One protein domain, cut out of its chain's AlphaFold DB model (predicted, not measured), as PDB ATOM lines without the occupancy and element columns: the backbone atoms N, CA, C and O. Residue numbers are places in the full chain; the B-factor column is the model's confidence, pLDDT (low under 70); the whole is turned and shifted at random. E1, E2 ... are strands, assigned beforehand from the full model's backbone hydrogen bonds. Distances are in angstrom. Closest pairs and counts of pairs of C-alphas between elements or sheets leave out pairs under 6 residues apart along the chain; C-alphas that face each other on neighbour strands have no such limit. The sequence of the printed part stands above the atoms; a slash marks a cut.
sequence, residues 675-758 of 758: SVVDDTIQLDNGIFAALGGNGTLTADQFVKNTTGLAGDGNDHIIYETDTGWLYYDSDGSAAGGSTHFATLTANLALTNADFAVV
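Overview. This is residues 675 to 758 of the 758 residues of the protein "Ca2+-binding RTX toxin-like protein" of Mesorhizobium sangaii (UniProt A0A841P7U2). With little regular structure, this model is a twisted four-stranded sheet, E2 to E5, with a small strand pair, E1 and E6, set apart over one face. The 84 printed residues have no named helix and six strands, E1 to E6 in order, holding 26 residues: all strand. The sheet, E2 E3 E4 E5, is mixed; the pair is parallel. The whole is compact, radius of gyration of the C-alphas 11.5 A, spans 27 by 26 by 19 A.

Arrangement. Look first at E1, residues 680 to 683, parallel to E6, residues 755 to 757; N 683 and O 756 are 2.8 A apart. E2, residues 702 to 705, is parallel to E3, residues 717 to 720; find N 719 and O 703 at 2.9 A. E3, E4, residues 725 to 729, and E5, residues 738 to 743, form a meander, each the antiparallel neighbour of the one before, in two hairpins; N 720 and O 725 are 2.8 A apart, N 726 and O 742 2.7 A.

Along the chain. Find C-alpha 680 at (153.394, 312.605, 260.347), where E1 begins. E5, 14.2 A long, ends at C-alpha 743, (153.726, 300.986, 268.278).

Size, cuts and confidence. The printed part has no cut. Links E1 to E2, E2 to E3 and E5 to E6 are long. Confidence is under 70 at residues 732 and 734 to 736.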
ATOM      1  N   SER A 675     146.472 308.992 262.236       97.31
ATOM      2  CA  SER A 675     145.784 309.176 260.959       97.31
ATOM      3  C   SER A 675     146.786 309.210 259.807       97.31
ATOM      4  O   SER A 675     147.492 310.186 259.610       97.31
ATOM      5  N   VAL A 676     146.781 308.189 258.945       96.50
ATOM      6  CA  VAL A 676     147.630 308.147 257.728       96.50
ATOM      7  C   VAL A 676     147.375 309.328 256.776       96.50
ATOM      8  O   VAL A 676     148.188 309.624 255.911       96.50
ATOM      9  N   VAL A 677     146.207 309.968 256.863       95.56
ATOM     10  CA  VAL A 677     145.866 311.087 255.974       95.56
ATOM     11  C   VAL A 677     146.393 312.413 256.508       95.56
ATOM     12  O   VAL A 677     146.705 313.290 255.700       95.56
ATOM     13  N   ASP A 678     146.469 312.560 257.828       95.88
ATOM     14  CA  ASP A 678     146.692 313.852 258.469       95.88
ATOM     15  C   ASP A 678     148.032 313.915 259.222       95.88
ATOM     16  O   ASP A 678     148.695 314.952 259.193       95.88
ATOM     17  N   ASP A 679     148.474 312.812 259.824       98.44
ATOM     18  CA  ASP A 679     149.589 312.802 260.768       98.44
ATOM     19  C   ASP A 679     150.927 312.443 260.116       98.44
ATOM     20  O   ASP A 679     151.012 311.790 259.075       98.44
ATOM     21  N   THR A 680     152.013 312.864 260.758       98.38
ATOM     22  CA  THR A 680     153.394 312.605 260.347       98.38
ATOM     23  C   THR A 680     154.210 312.072 261.521       98.38
ATOM     24  O   THR A 680     154.090 312.534 262.653       98.38
ATOM     25  N   ILE A 681     155.093 311.117 261.248       98.56
ATOM     26  CA  ILE A 681     156.137 310.676 262.174       98.56
ATOM     27  C   ILE A 681     157.437 311.384 261.798       98.56
ATOM     28  O   ILE A 681     157.955 311.217 260.694       98.56
ATOM     29  N   GLN A 682     157.976 312.178 262.715       98.25
ATOM     30  CA  GLN A 682     159.214 312.920 262.522       98.25
ATOM     31  C   GLN A 682     160.381 312.224 263.230       98.25
ATOM     32  O   GLN A 682     160.326 311.948 264.426       98.25
ATOM     33  N   LEU A 683     161.452 311.965 262.486       97.81
ATOM     34  CA  LEU A 683     162.619 311.202 262.913       97.81
ATOM     35  C   LEU A 683     163.863 312.102 262.885       97.81
ATOM     36  O   LEU A 683     164.201 312.654 261.836       97.81
ATOM     37  N   ASP A 684     164.552 312.245 264.016       96.12
ATOM     38  CA  ASP A 684     165.797 313.021 264.097       96.12
ATOM     39  C   ASP A 684     166.951 312.313 263.360       96.12
ATOM     40  O   ASP A 684     167.276 311.157 263.644       96.12
ATOM     41  N   ASN A 685     167.605 312.990 262.411       93.12
ATOM     42  CA  ASN A 685     168.673 312.385 261.603       93.12
ATOM     43  C   ASN A 685     169.925 311.990 262.409       93.12
ATOM     44  O   ASN A 685     170.724 311.174 261.942       93.12
ATOM     45  N   GLY A 686     170.108 312.536 263.612       92.69
ATOM     46  CA  GLY A 686     171.185 312.176 264.522       92.69
ATOM     47  C   GLY A 686     170.938 310.827 265.191       92.69
ATOM     48  O   GLY A 686     171.886 310.069 265.406       92.69
ATOM     49  N   ILE A 687     169.673 310.505 265.469       94.81
ATOM     50  CA  ILE A 687     169.244 309.212 266.017       94.81
ATOM     51  C   ILE A 687     169.104 308.166 264.907       94.81
ATOM     52  O   ILE A 687     169.605 307.047 265.031       94.81
ATOM     53  N   PHE A 688     168.481 308.541 263.791       94.75
ATOM     54  CA  PHE A 688     168.168 307.660 262.667       94.75
ATOM     55  C   PHE A 688     169.188 307.813 261.522       94.75
ATOM     56  O   PHE A 688     168.834 307.971 260.353       94.75
ATOM     57  N   ALA A 689     170.484 307.762 261.845       91.12
ATOM     58  CA  ALA A 689     171.577 308.166 260.949       91.12
ATOM     59  C   ALA A 689     171.628 307.452 259.581       91.12
ATOM     60  O   ALA A 689     172.082 308.037 258.594       91.12
ATOM     61  N   ALA A 690     171.164 306.201 259.496       90.12
ATOM     62  CA  ALA A 690     171.111 305.442 258.238       90.12
ATOM     63  C   ALA A 690     170.092 305.996 257.220       90.12
ATOM     64  O   ALA A 690     170.223 305.725 256.028       90.12
ATOM     65  N   LEU A 691     169.116 306.805 257.657       91.38
ATOM     66  CA  LEU A 691     168.117 307.405 256.765       91.38
ATOM     67  C   LEU A 691     168.709 308.514 255.882       91.38
ATOM     68  O   LEU A 691     168.240 308.752 254.771       91.38
ATOM     69  N   GLY A 692     169.797 309.156 256.313       82.56
ATOM     70  CA  GLY A 692     170.482 310.167 255.515       82.56
ATOM     71  C   GLY A 692     169.775 311.529 255.502       82.56
ATOM     72  O   GLY A 692     169.648 312.165 256.540       82.56
ATOM     73  N   GLY A 693     169.463 312.050 254.309       81.06
ATOM     74  CA  GLY A 693     169.119 313.464 254.099       81.06
ATOM     75  C   GLY A 693     167.747 313.892 254.635       81.06
ATOM     76  O   GLY A 693     166.799 313.118 254.620       81.06
ATOM     77  N   ASN A 694     167.640 315.162 255.035       91.00
ATOM     78  CA  ASN A 694     166.406 315.749 255.562       91.00
ATOM     79  C   ASN A 694     165.285 315.819 254.509       91.00
ATOM     80  O   ASN A 694     165.529 316.157 253.345       91.00
ATOM     81  N   GLY A 695     164.045 315.614 254.947       92.75
ATOM     82  CA  GLY A 695     162.829 315.659 254.138       92.75
ATOM     83  C   GLY A 695     161.985 314.395 254.287       92.75
ATOM     84  O   GLY A 695     162.168 313.612 255.211       92.75
ATOM     85  N   THR A 696     161.036 314.194 253.375       94.50
ATOM     86  CA  THR A 696     160.234 312.963 253.326       94.50
ATOM     87  C   THR A 696     161.130 311.738 253.134       94.50
ATOM     88  O   THR A 696     161.999 311.754 252.258       94.50
ATOM     89  N   LEU A 697     160.883 310.674 253.904       95.94
ATOM     90  CA  LEU A 697     161.602 309.403 253.800       95.94
ATOM     91  C   LEU A 697     161.547 308.867 252.361       95.94
ATOM     92  O   LEU A 697     160.498 308.916 251.706       95.94
ATOM     93  N   THR A 698     162.661 308.358 251.833       93.81
ATOM     94  CA  THR A 698     162.668 307.821 250.467       93.81
ATOM     95  C   THR A 698     161.959 306.466 250.416       93.81
ATOM     96  O   THR A 698     161.943 305.702 251.377       93.81
ATOM     97  N   ALA A 699     161.308 306.163 249.290       92.62
ATOM     98  CA  ALA A 699     160.464 304.970 249.180       92.62
ATOM     99  C   ALA A 699     161.235 303.640 249.278       92.62
ATOM    100  O   ALA A 699     160.631 302.625 249.596       92.62
ATOM    101  N   ASP A 700     162.537 303.646 248.990       92.12
ATOM    102  CA  ASP A 700     163.455 302.512 249.147       92.12
ATOM    103  C   ASP A 700     163.941 302.314 250.589       92.12
ATOM    104  O   ASP A 700     164.581 301.310 250.860       92.12
ATOM    105  N   GLN A 701     163.640 303.243 251.501       93.81
ATOM    106  CA  GLN A 701     163.990 303.135 252.920       93.81
ATOM    107  C   GLN A 701     162.846 302.637 253.802       93.81
ATOM    108  O   GLN A 701     163.033 302.458 255.007       93.81
ATOM    109  N   PHE A 702     161.663 302.429 253.221       95.62
ATOM    110  CA  PHE A 702     160.457 302.044 253.938       95.62
ATOM    111  C   PHE A 702     159.896 300.723 253.424       95.62
ATOM    112  O   PHE A 702     159.524 300.603 252.254       95.62
ATOM    113  N   VAL A 703     159.671 299.786 254.343       94.25
ATOM    114  CA  VAL A 703     158.946 298.547 254.062       94.25
ATOM    115  C   VAL A 703     157.826 298.324 255.069       94.25
ATOM    116  O   VAL A 703     157.937 298.611 256.257       94.25
ATOM    117  N   LYS A 704     156.722 297.747 254.591       95.25
ATOM    118  CA  LYS A 704     155.652 297.221 255.443       95.25
ATOM    119  C   LYS A 704     155.398 295.753 255.142       95.25
ATOM    120  O   LYS A 704     155.230 295.374 253.981       95.25
ATOM    121  N   ASN A 705     155.382 294.916 256.172       94.31
ATOM    122  CA  ASN A 705     155.192 293.469 256.053       94.31
ATOM    123  C   ASN A 705     154.630 292.879 257.360       94.31
ATOM    124  O   ASN A 705     154.281 293.624 258.263       94.31
ATOM    125  N   THR A 706     154.482 291.558 257.463       94.44
ATOM    126  CA  THR A 706     153.983 290.861 258.675       94.44
ATOM    127  C   THR A 706     155.101 290.135 259.431       94.44
ATOM    128  O   THR A 706     154.866 289.103 260.051       94.44
ATOM    129  N   THR A 707     156.357 290.522 259.204       91.38
ATOM    130  CA  THR A 707     157.532 289.830 259.762       91.38
ATOM    131  C   THR A 707     158.392 290.721 260.646       91.38
ATOM    132  O   THR A 707     159.259 290.193 261.334       91.38
ATOM    133  N   GLY A 708     158.224 292.047 260.567       88.88
ATOM    134  CA  GLY A 708     159.068 293.016 261.272       88.88
ATOM    135  C   GLY A 708     160.527 293.052 260.794       88.88
ATOM    136  O   GLY A 708     161.383 293.579 261.495       88.88
ATOM    137  N   LEU A 709     160.835 292.483 259.620       89.62
ATOM    138  CA  LEU A 709     162.192 292.398 259.058       89.62
ATOM    139  C   LEU A 709     162.337 293.260 257.798       89.62
ATOM    140  O   LEU A 709     161.371 293.405 257.045       89.62
ATOM    141  N   ALA A 710     163.547 293.765 257.536       89.75
ATOM    142  CA  ALA A 710     163.910 294.405 256.270       89.75
ATOM    143  C   ALA A 710     163.681 293.455 255.074       89.75
ATOM    144  O   ALA A 710     163.970 292.254 255.147       89.75
ATOM    145  N   GLY A 711     163.132 293.977 253.975       86.56
ATOM    146  CA  GLY A 711     162.902 293.243 252.729       86.56
ATOM    147  C   GLY A 711     164.117 293.261 251.799       86.56
ATOM    148  O   GLY A 711     164.407 292.255 251.142       86.56
ATOM    149  N   ASP A 712     164.850 294.372 251.775       87.25
ATOM    150  CA  ASP A 712     166.151 294.521 251.131       87.25
ATOM    151  C   ASP A 712     167.110 295.423 251.927       87.25
ATOM    152  O   ASP A 712     166.752 295.941 252.974       87.25
ATOM    153  N   GLY A 713     168.340 295.566 251.413       85.69
ATOM    154  CA  GLY A 713     169.468 296.262 252.045       85.69
ATOM    155  C   GLY A 713     169.279 297.752 252.357       85.69
ATOM    156  O   GLY A 713     170.159 298.329 252.990       85.69
ATOM    157  N   ASN A 714     168.222 298.385 251.843       88.06
ATOM    158  CA  ASN A 714     167.948 299.808 252.044       88.06
ATOM    159  C   ASN A 714     166.778 300.046 253.007       88.06
ATOM    160  O   ASN A 714     166.587 301.180 253.432       88.06
ATOM    161  N   ASP A 715     166.014 299.008 253.362       91.38
ATOM    162  CA  ASP A 715     164.847 299.128 254.232       91.38
ATOM    163  C   ASP A 715     165.279 299.435 255.672       91.38
ATOM    164  O   ASP A 715     165.699 298.552 256.417       91.38
ATOM    165  N   HIS A 716     165.143 300.696 256.076       93.25
ATOM    166  CA  HIS A 716     165.583 301.177 257.384       93.25
ATOM    167  C   HIS A 716     164.422 301.493 258.331       93.25
ATOM    168  O   HIS A 716     164.609 301.440 259.542       93.25
ATOM    169  N   ILE A 717     163.224 301.786 257.820       96.19
ATOM    170  CA  ILE A 717     161.993 301.900 258.613       96.19
ATOM    171  C   ILE A 717     161.045 300.772 258.217       96.19
ATOM    172  O   ILE A 717     160.636 300.661 257.060       96.19
ATOM    173  N   ILE A 718     160.684 299.937 259.192       95.50
ATOM    174  CA  ILE A 718     159.833 298.766 258.985       95.50
ATOM    175  C   ILE A 718     158.553 298.903 259.801       95.50
ATOM    176  O   ILE A 718     158.608 299.027 261.021       95.50
ATOM    177  N   TYR A 719     157.401 298.812 259.134       97.62
ATOM    178  CA  TYR A 719     156.096 298.696 259.784       97.62
ATOM    179  C   TYR A 719     155.582 297.253 259.734       97.62
ATOM    180  O   TYR A 719     155.258 296.720 258.665       97.62
ATOM    181  N   GLU A 720     155.488 296.615 260.899       96.44
ATOM    182  CA  GLU A 720     154.918 295.280 261.056       96.44
ATOM    183  C   GLU A 720     153.389 295.369 261.146       96.44
ATOM    184  O   GLU A 720     152.794 295.748 262.152       96.44
ATOM    185  N   THR A 721     152.732 295.051 260.037       95.94
ATOM    186  CA  THR A 721     151.311 295.330 259.801       95.94
ATOM    187  C   THR A 721     150.340 294.589 260.723       95.94
ATOM    188  O   THR A 721     149.245 295.096 260.946       95.94
ATOM    189  N   ASP A 722     150.690 293.423 261.270       95.75
ATOM    190  CA  ASP A 722     149.815 292.629 262.144       95.75
ATOM    191  C   ASP A 722     149.956 292.961 263.637       95.75
ATOM    192  O   ASP A 722     148.996 292.764 264.386       95.75
ATOM    193  N   THR A 723     151.090 293.525 264.060       96.50
ATOM    194  CA  THR A 723     151.333 293.985 265.442       96.50
ATOM    195  C   THR A 723     151.193 295.500 265.600       96.50
ATOM    196  O   THR A 723     150.850 295.974 266.682       96.50
ATOM    197  N   GLY A 724     151.408 296.256 264.521       97.06
ATOM    198  CA  GLY A 724     151.501 297.714 264.525       97.06
ATOM    199  C   GLY A 724     152.887 298.245 264.907       97.06
ATOM    200  O   GLY A 724     153.031 299.449 265.101       97.06
ATOM    201  N   TRP A 725     153.896 297.384 265.044       97.56
ATOM    202  CA  TRP A 725     155.232 297.775 265.492       97.56
ATOM    203  C   TRP A 725     156.025 298.511 264.408       97.56
ATOM    204  O   TRP A 725     156.018 298.124 263.238       97.56
ATOM    205  N   LEU A 726     156.730 299.565 264.814       97.62
ATOM    206  CA  LEU A 726     157.686 300.313 264.009       97.62
ATOM    207  C   LEU A 726     159.108 300.008 264.460       97.62
ATOM    208  O   LEU A 726     159.481 300.202 265.620       97.62
ATOM    209  N   TYR A 727     159.916 299.565 263.510       95.69
ATOM    210  CA  TYR A 727     161.316 299.255 263.722       95.69
ATOM    211  C   TYR A 727     162.209 300.196 262.930       95.69
ATOM    212  O   TYR A 727     161.914 300.518 261.779       95.69
ATOM    213  N   TYR A 728     163.330 300.569 263.538       95.50
ATOM    214  CA  TYR A 728     164.463 301.163 262.848       95.50
ATOM    215  C   TYR A 728     165.564 300.122 262.689       95.50
ATOM    216  O   TYR A 728     166.085 299.626 263.688       95.50
ATOM    217  N   ASP A 729     165.908 299.787 261.451       92.19
ATOM    218  CA  ASP A 729     167.017 298.903 261.111       92.19
ATOM    219  C   ASP A 729     168.234 299.727 260.694       92.19
ATOM    220  O   ASP A 729     168.264 300.357 259.637       92.19
ATOM    221  N   SER A 730     169.250 299.735 261.552       87.75
ATOM    222  CA  SER A 730     170.460 300.535 261.349       87.75
ATOM    223  C   SER A 730     171.400 300.002 260.262       87.75
ATOM    224  O   SER A 730     172.221 300.775 259.761       87.75
ATOM    225  N   ASP A 731     171.305 298.719 259.888       82.06
ATOM    226  CA  ASP A 731     172.153 298.104 258.856       82.06
ATOM    227  C   ASP A 731     171.392 297.703 257.583       82.06
ATOM    228  O   ASP A 731     172.026 297.377 256.573       82.06
ATOM    229  N   GLY A 732     170.059 297.814 257.614       69.44
ATOM    230  CA  GLY A 732     169.165 297.573 256.486       69.44
ATOM    231  C   GLY A 732     169.079 296.098 256.103       69.44
ATOM    232  O   GLY A 732     168.709 295.779 254.980       69.44
ATOM    233  N   SER A 733     169.491 295.163 256.964       70.12
ATOM    234  CA  SER A 733     169.553 293.743 256.634       70.12
ATOM    235  C   SER A 733     168.647 292.902 257.530       70.12
ATOM    236  O   SER A 733     168.549 293.094 258.731       70.12
ATOM    237  N   ALA A 734     168.044 291.842 256.978       62.16
ATOM    238  CA  ALA A 734     167.177 290.935 257.742       62.16
ATOM    239  C   ALA A 734     167.870 290.180 258.912       62.16
ATOM    240  O   ALA A 734     167.250 289.310 259.529       62.16
ATOM    241  N   ALA A 735     169.155 290.435 259.202       61.16
ATOM    242  CA  ALA A 735     169.969 289.717 260.178       61.16
ATOM    243  C   ALA A 735     170.575 290.648 261.249       61.16
ATOM    244  O   ALA A 735     171.784 290.862 261.280       61.16
ATOM    245  N   GLY A 736     169.749 291.073 262.210       66.38
ATOM    246  CA  GLY A 736     170.168 291.948 263.316       66.38
ATOM    247  C   GLY A 736     170.039 293.429 262.955       66.38
ATOM    248  O   GLY A 736     169.598 293.742 261.868       66.38
ATOM    249  N   GLY A 737     170.333 294.335 263.893       72.81
ATOM    250  CA  GLY A 737     170.342 295.781 263.614       72.81
ATOM    251  C   GLY A 737     169.007 296.523 263.781       72.81
ATOM    252  O   GLY A 737     169.038 297.755 263.852       72.81
ATOM    253  N   SER A 738     167.879 295.812 263.932       87.00
ATOM    254  CA  SER A 738     166.549 296.406 264.131       87.00
ATOM    255  C   SER A 738     166.195 296.701 265.596       87.00
ATOM    256  O   SER A 738     166.400 295.881 266.495       87.00
ATOM    257  N   THR A 739     165.630 297.883 265.843       93.38
ATOM    258  CA  THR A 739     165.166 298.348 267.160       93.38
ATOM    259  C   THR A 739     163.705 298.769 267.065       93.38
ATOM    260  O   THR A 739     163.374 299.654 266.282       93.38
ATOM    261  N   HIS A 740     162.831 298.134 267.852       95.25
ATOM    262  CA  HIS A 740     161.442 298.571 268.017       95.25
ATOM    263  C   HIS A 740     161.440 299.895 268.779       95.25
ATOM    264  O   HIS A 740     162.014 299.946 269.866       95.25
ATOM    265  N   PHE A 741     160.838 300.938 268.210       96.38
ATOM    266  CA  PHE A 741     160.825 302.271 268.823       96.38
ATOM    267  C   PHE A 741     159.430 302.871 268.986       96.38
ATOM    268  O   PHE A 741     159.245 303.735 269.832       96.38
ATOM    269  N   ALA A 742     158.441 302.405 268.222       97.88
ATOM    270  CA  ALA A 742     157.070 302.857 268.391       97.88
ATOM    271  C   ALA A 742     156.061 301.770 268.016       97.88
ATOM    272  O   ALA A 742     156.318 300.918 267.171       97.88
ATOM    273  N   THR A 743     154.879 301.820 268.610       98.25
ATOM    274  CA  THR A 743     153.726 300.986 268.278       98.25
ATOM    275  C   THR A 743     152.576 301.874 267.829       98.25
ATOM    276  O   THR A 743     152.142 302.759 268.563       98.25
ATOM    277  N   LEU A 744     152.032 301.586 266.652       98.25
ATOM    278  CA  LEU A 744     150.819 302.194 266.115       98.25
ATOM    279  C   LEU A 744     149.638 301.214 266.193       98.25
ATOM    280  O   LEU A 744     149.769 300.055 266.594       98.25
ATOM    281  N   THR A 745     148.469 301.648 265.724       96.88
ATOM    282  CA  THR A 745     147.378 300.722 265.393       96.88
ATOM    283  C   THR A 745     147.821 299.762 264.280       96.88
ATOM    284  O   THR A 745     148.505 300.168 263.344       96.88
ATOM    285  N   ALA A 746     147.451 298.480 264.363       96.50
ATOM    286  CA  ALA A 746     147.767 297.484 263.335       96.50
ATOM    287  C   ALA A 746     146.979 297.725 262.029       96.50
ATOM    288  O   ALA A 746     145.850 298.215 262.045       96.50
ATOM    289  N   ASN A 747     147.537 297.286 260.899       95.25
ATOM    290  CA  ASN A 747     146.968 297.371 259.549       95.25
ATOM    291  C   ASN A 747     146.712 298.797 259.015       95.25
ATOM    292  O   ASN A 747     145.827 298.989 258.176       95.25
ATOM    293  N   LEU A 748     147.493 299.791 259.443       96.50
ATOM    294  CA  LEU A 748     147.462 301.128 258.849       96.50
ATOM    295  C   LEU A 748     148.023 301.115 257.419       96.50
ATOM    296  O   LEU A 748     148.941 300.366 257.072       96.50
ATOM    297  N   ALA A 749     147.475 301.978 256.563       96.06
ATOM    298  CA  ALA A 749     147.851 302.082 255.155       96.06
ATOM    299  C   ALA A 749     149.147 302.886 254.919       96.06
ATOM    300  O   ALA A 749     149.258 303.550 253.893       96.06
ATOM    301  N   LEU A 750     150.128 302.774 255.820       97.12
ATOM    302  CA  LEU A 750     151.334 303.606 255.839       97.12
ATOM    303  C   LEU A 750     152.168 303.524 254.554       97.12
ATOM    304  O   LEU A 750     152.217 302.486 253.871       97.12
ATOM    305  N   THR A 751     152.850 304.621 254.258       96.56
ATOM    306  CA  THR A 751     153.796 304.827 253.166       96.56
ATOM    307  C   THR A 751     155.011 305.606 253.665       96.56
ATOM    308  O   THR A 751     155.002 306.181 254.747       96.56
ATOM    309  N   ASN A 752     156.053 305.695 252.841       95.38
ATOM    310  CA  ASN A 752     157.210 306.537 253.131       95.38
ATOM    311  C   ASN A 752     156.849 308.031 253.293       95.38
ATOM    312  O   ASN A 752     157.616 308.776 253.886       95.38
ATOM    313  N   ALA A 753     155.698 308.479 252.770       96.56
ATOM    314  CA  ALA A 753     155.265 309.869 252.884       96.56
ATOM    315  C   ALA A 753     154.844 310.267 254.308       96.56
ATOM    316  O   ALA A 753     154.885 311.453 254.622       96.56
ATOM    317  N   ASP A 754     154.505 309.289 255.154       97.94
ATOM    318  CA  ASP A 754     154.069 309.509 256.540       97.94
ATOM    319  C   ASP A 754     155.259 309.730 257.491       97.94
ATOM    320  O   ASP A 754     155.071 309.972 258.680       97.94
ATOM    321  N   PHE A 755     156.492 309.641 256.975       98.00
ATOM    322  CA  PHE A 755     157.732 309.812 257.726       98.00
ATOM    323  C   PHE A 755     158.539 311.000 257.189       98.00
ATOM    324  O   PHE A 755     158.807 311.105 255.986       98.00
ATOM    325  N   ALA A 756     158.988 311.869 258.092       97.25
ATOM    326  CA  ALA A 756     159.864 312.998 257.797       97.25
ATOM    327  C   ALA A 756     161.166 312.898 258.604       97.25
ATOM    328  O   ALA A 756     161.137 312.725 259.815       97.25
ATOM    329  N   VAL A 757     162.308 313.036 257.936       96.31
ATOM    330  CA  VAL A 757     163.642 313.065 258.546       96.31
ATOM    331  C   VAL A 757     164.082 314.521 258.697       96.31
ATOM    332  O   VAL A 757     164.020 315.281 257.724       96.31
ATOM    333  N   VAL A 758     164.516 314.932 259.890       92.12
ATOM    334  CA  VAL A 758     164.892 316.331 260.201       92.12
ATOM    335  C   VAL A 758     166.309 316.485 260.718       92.12
ATOM    336  O   VAL A 758     166.834 315.527 261.319       92.12
TER     337      VAL A 758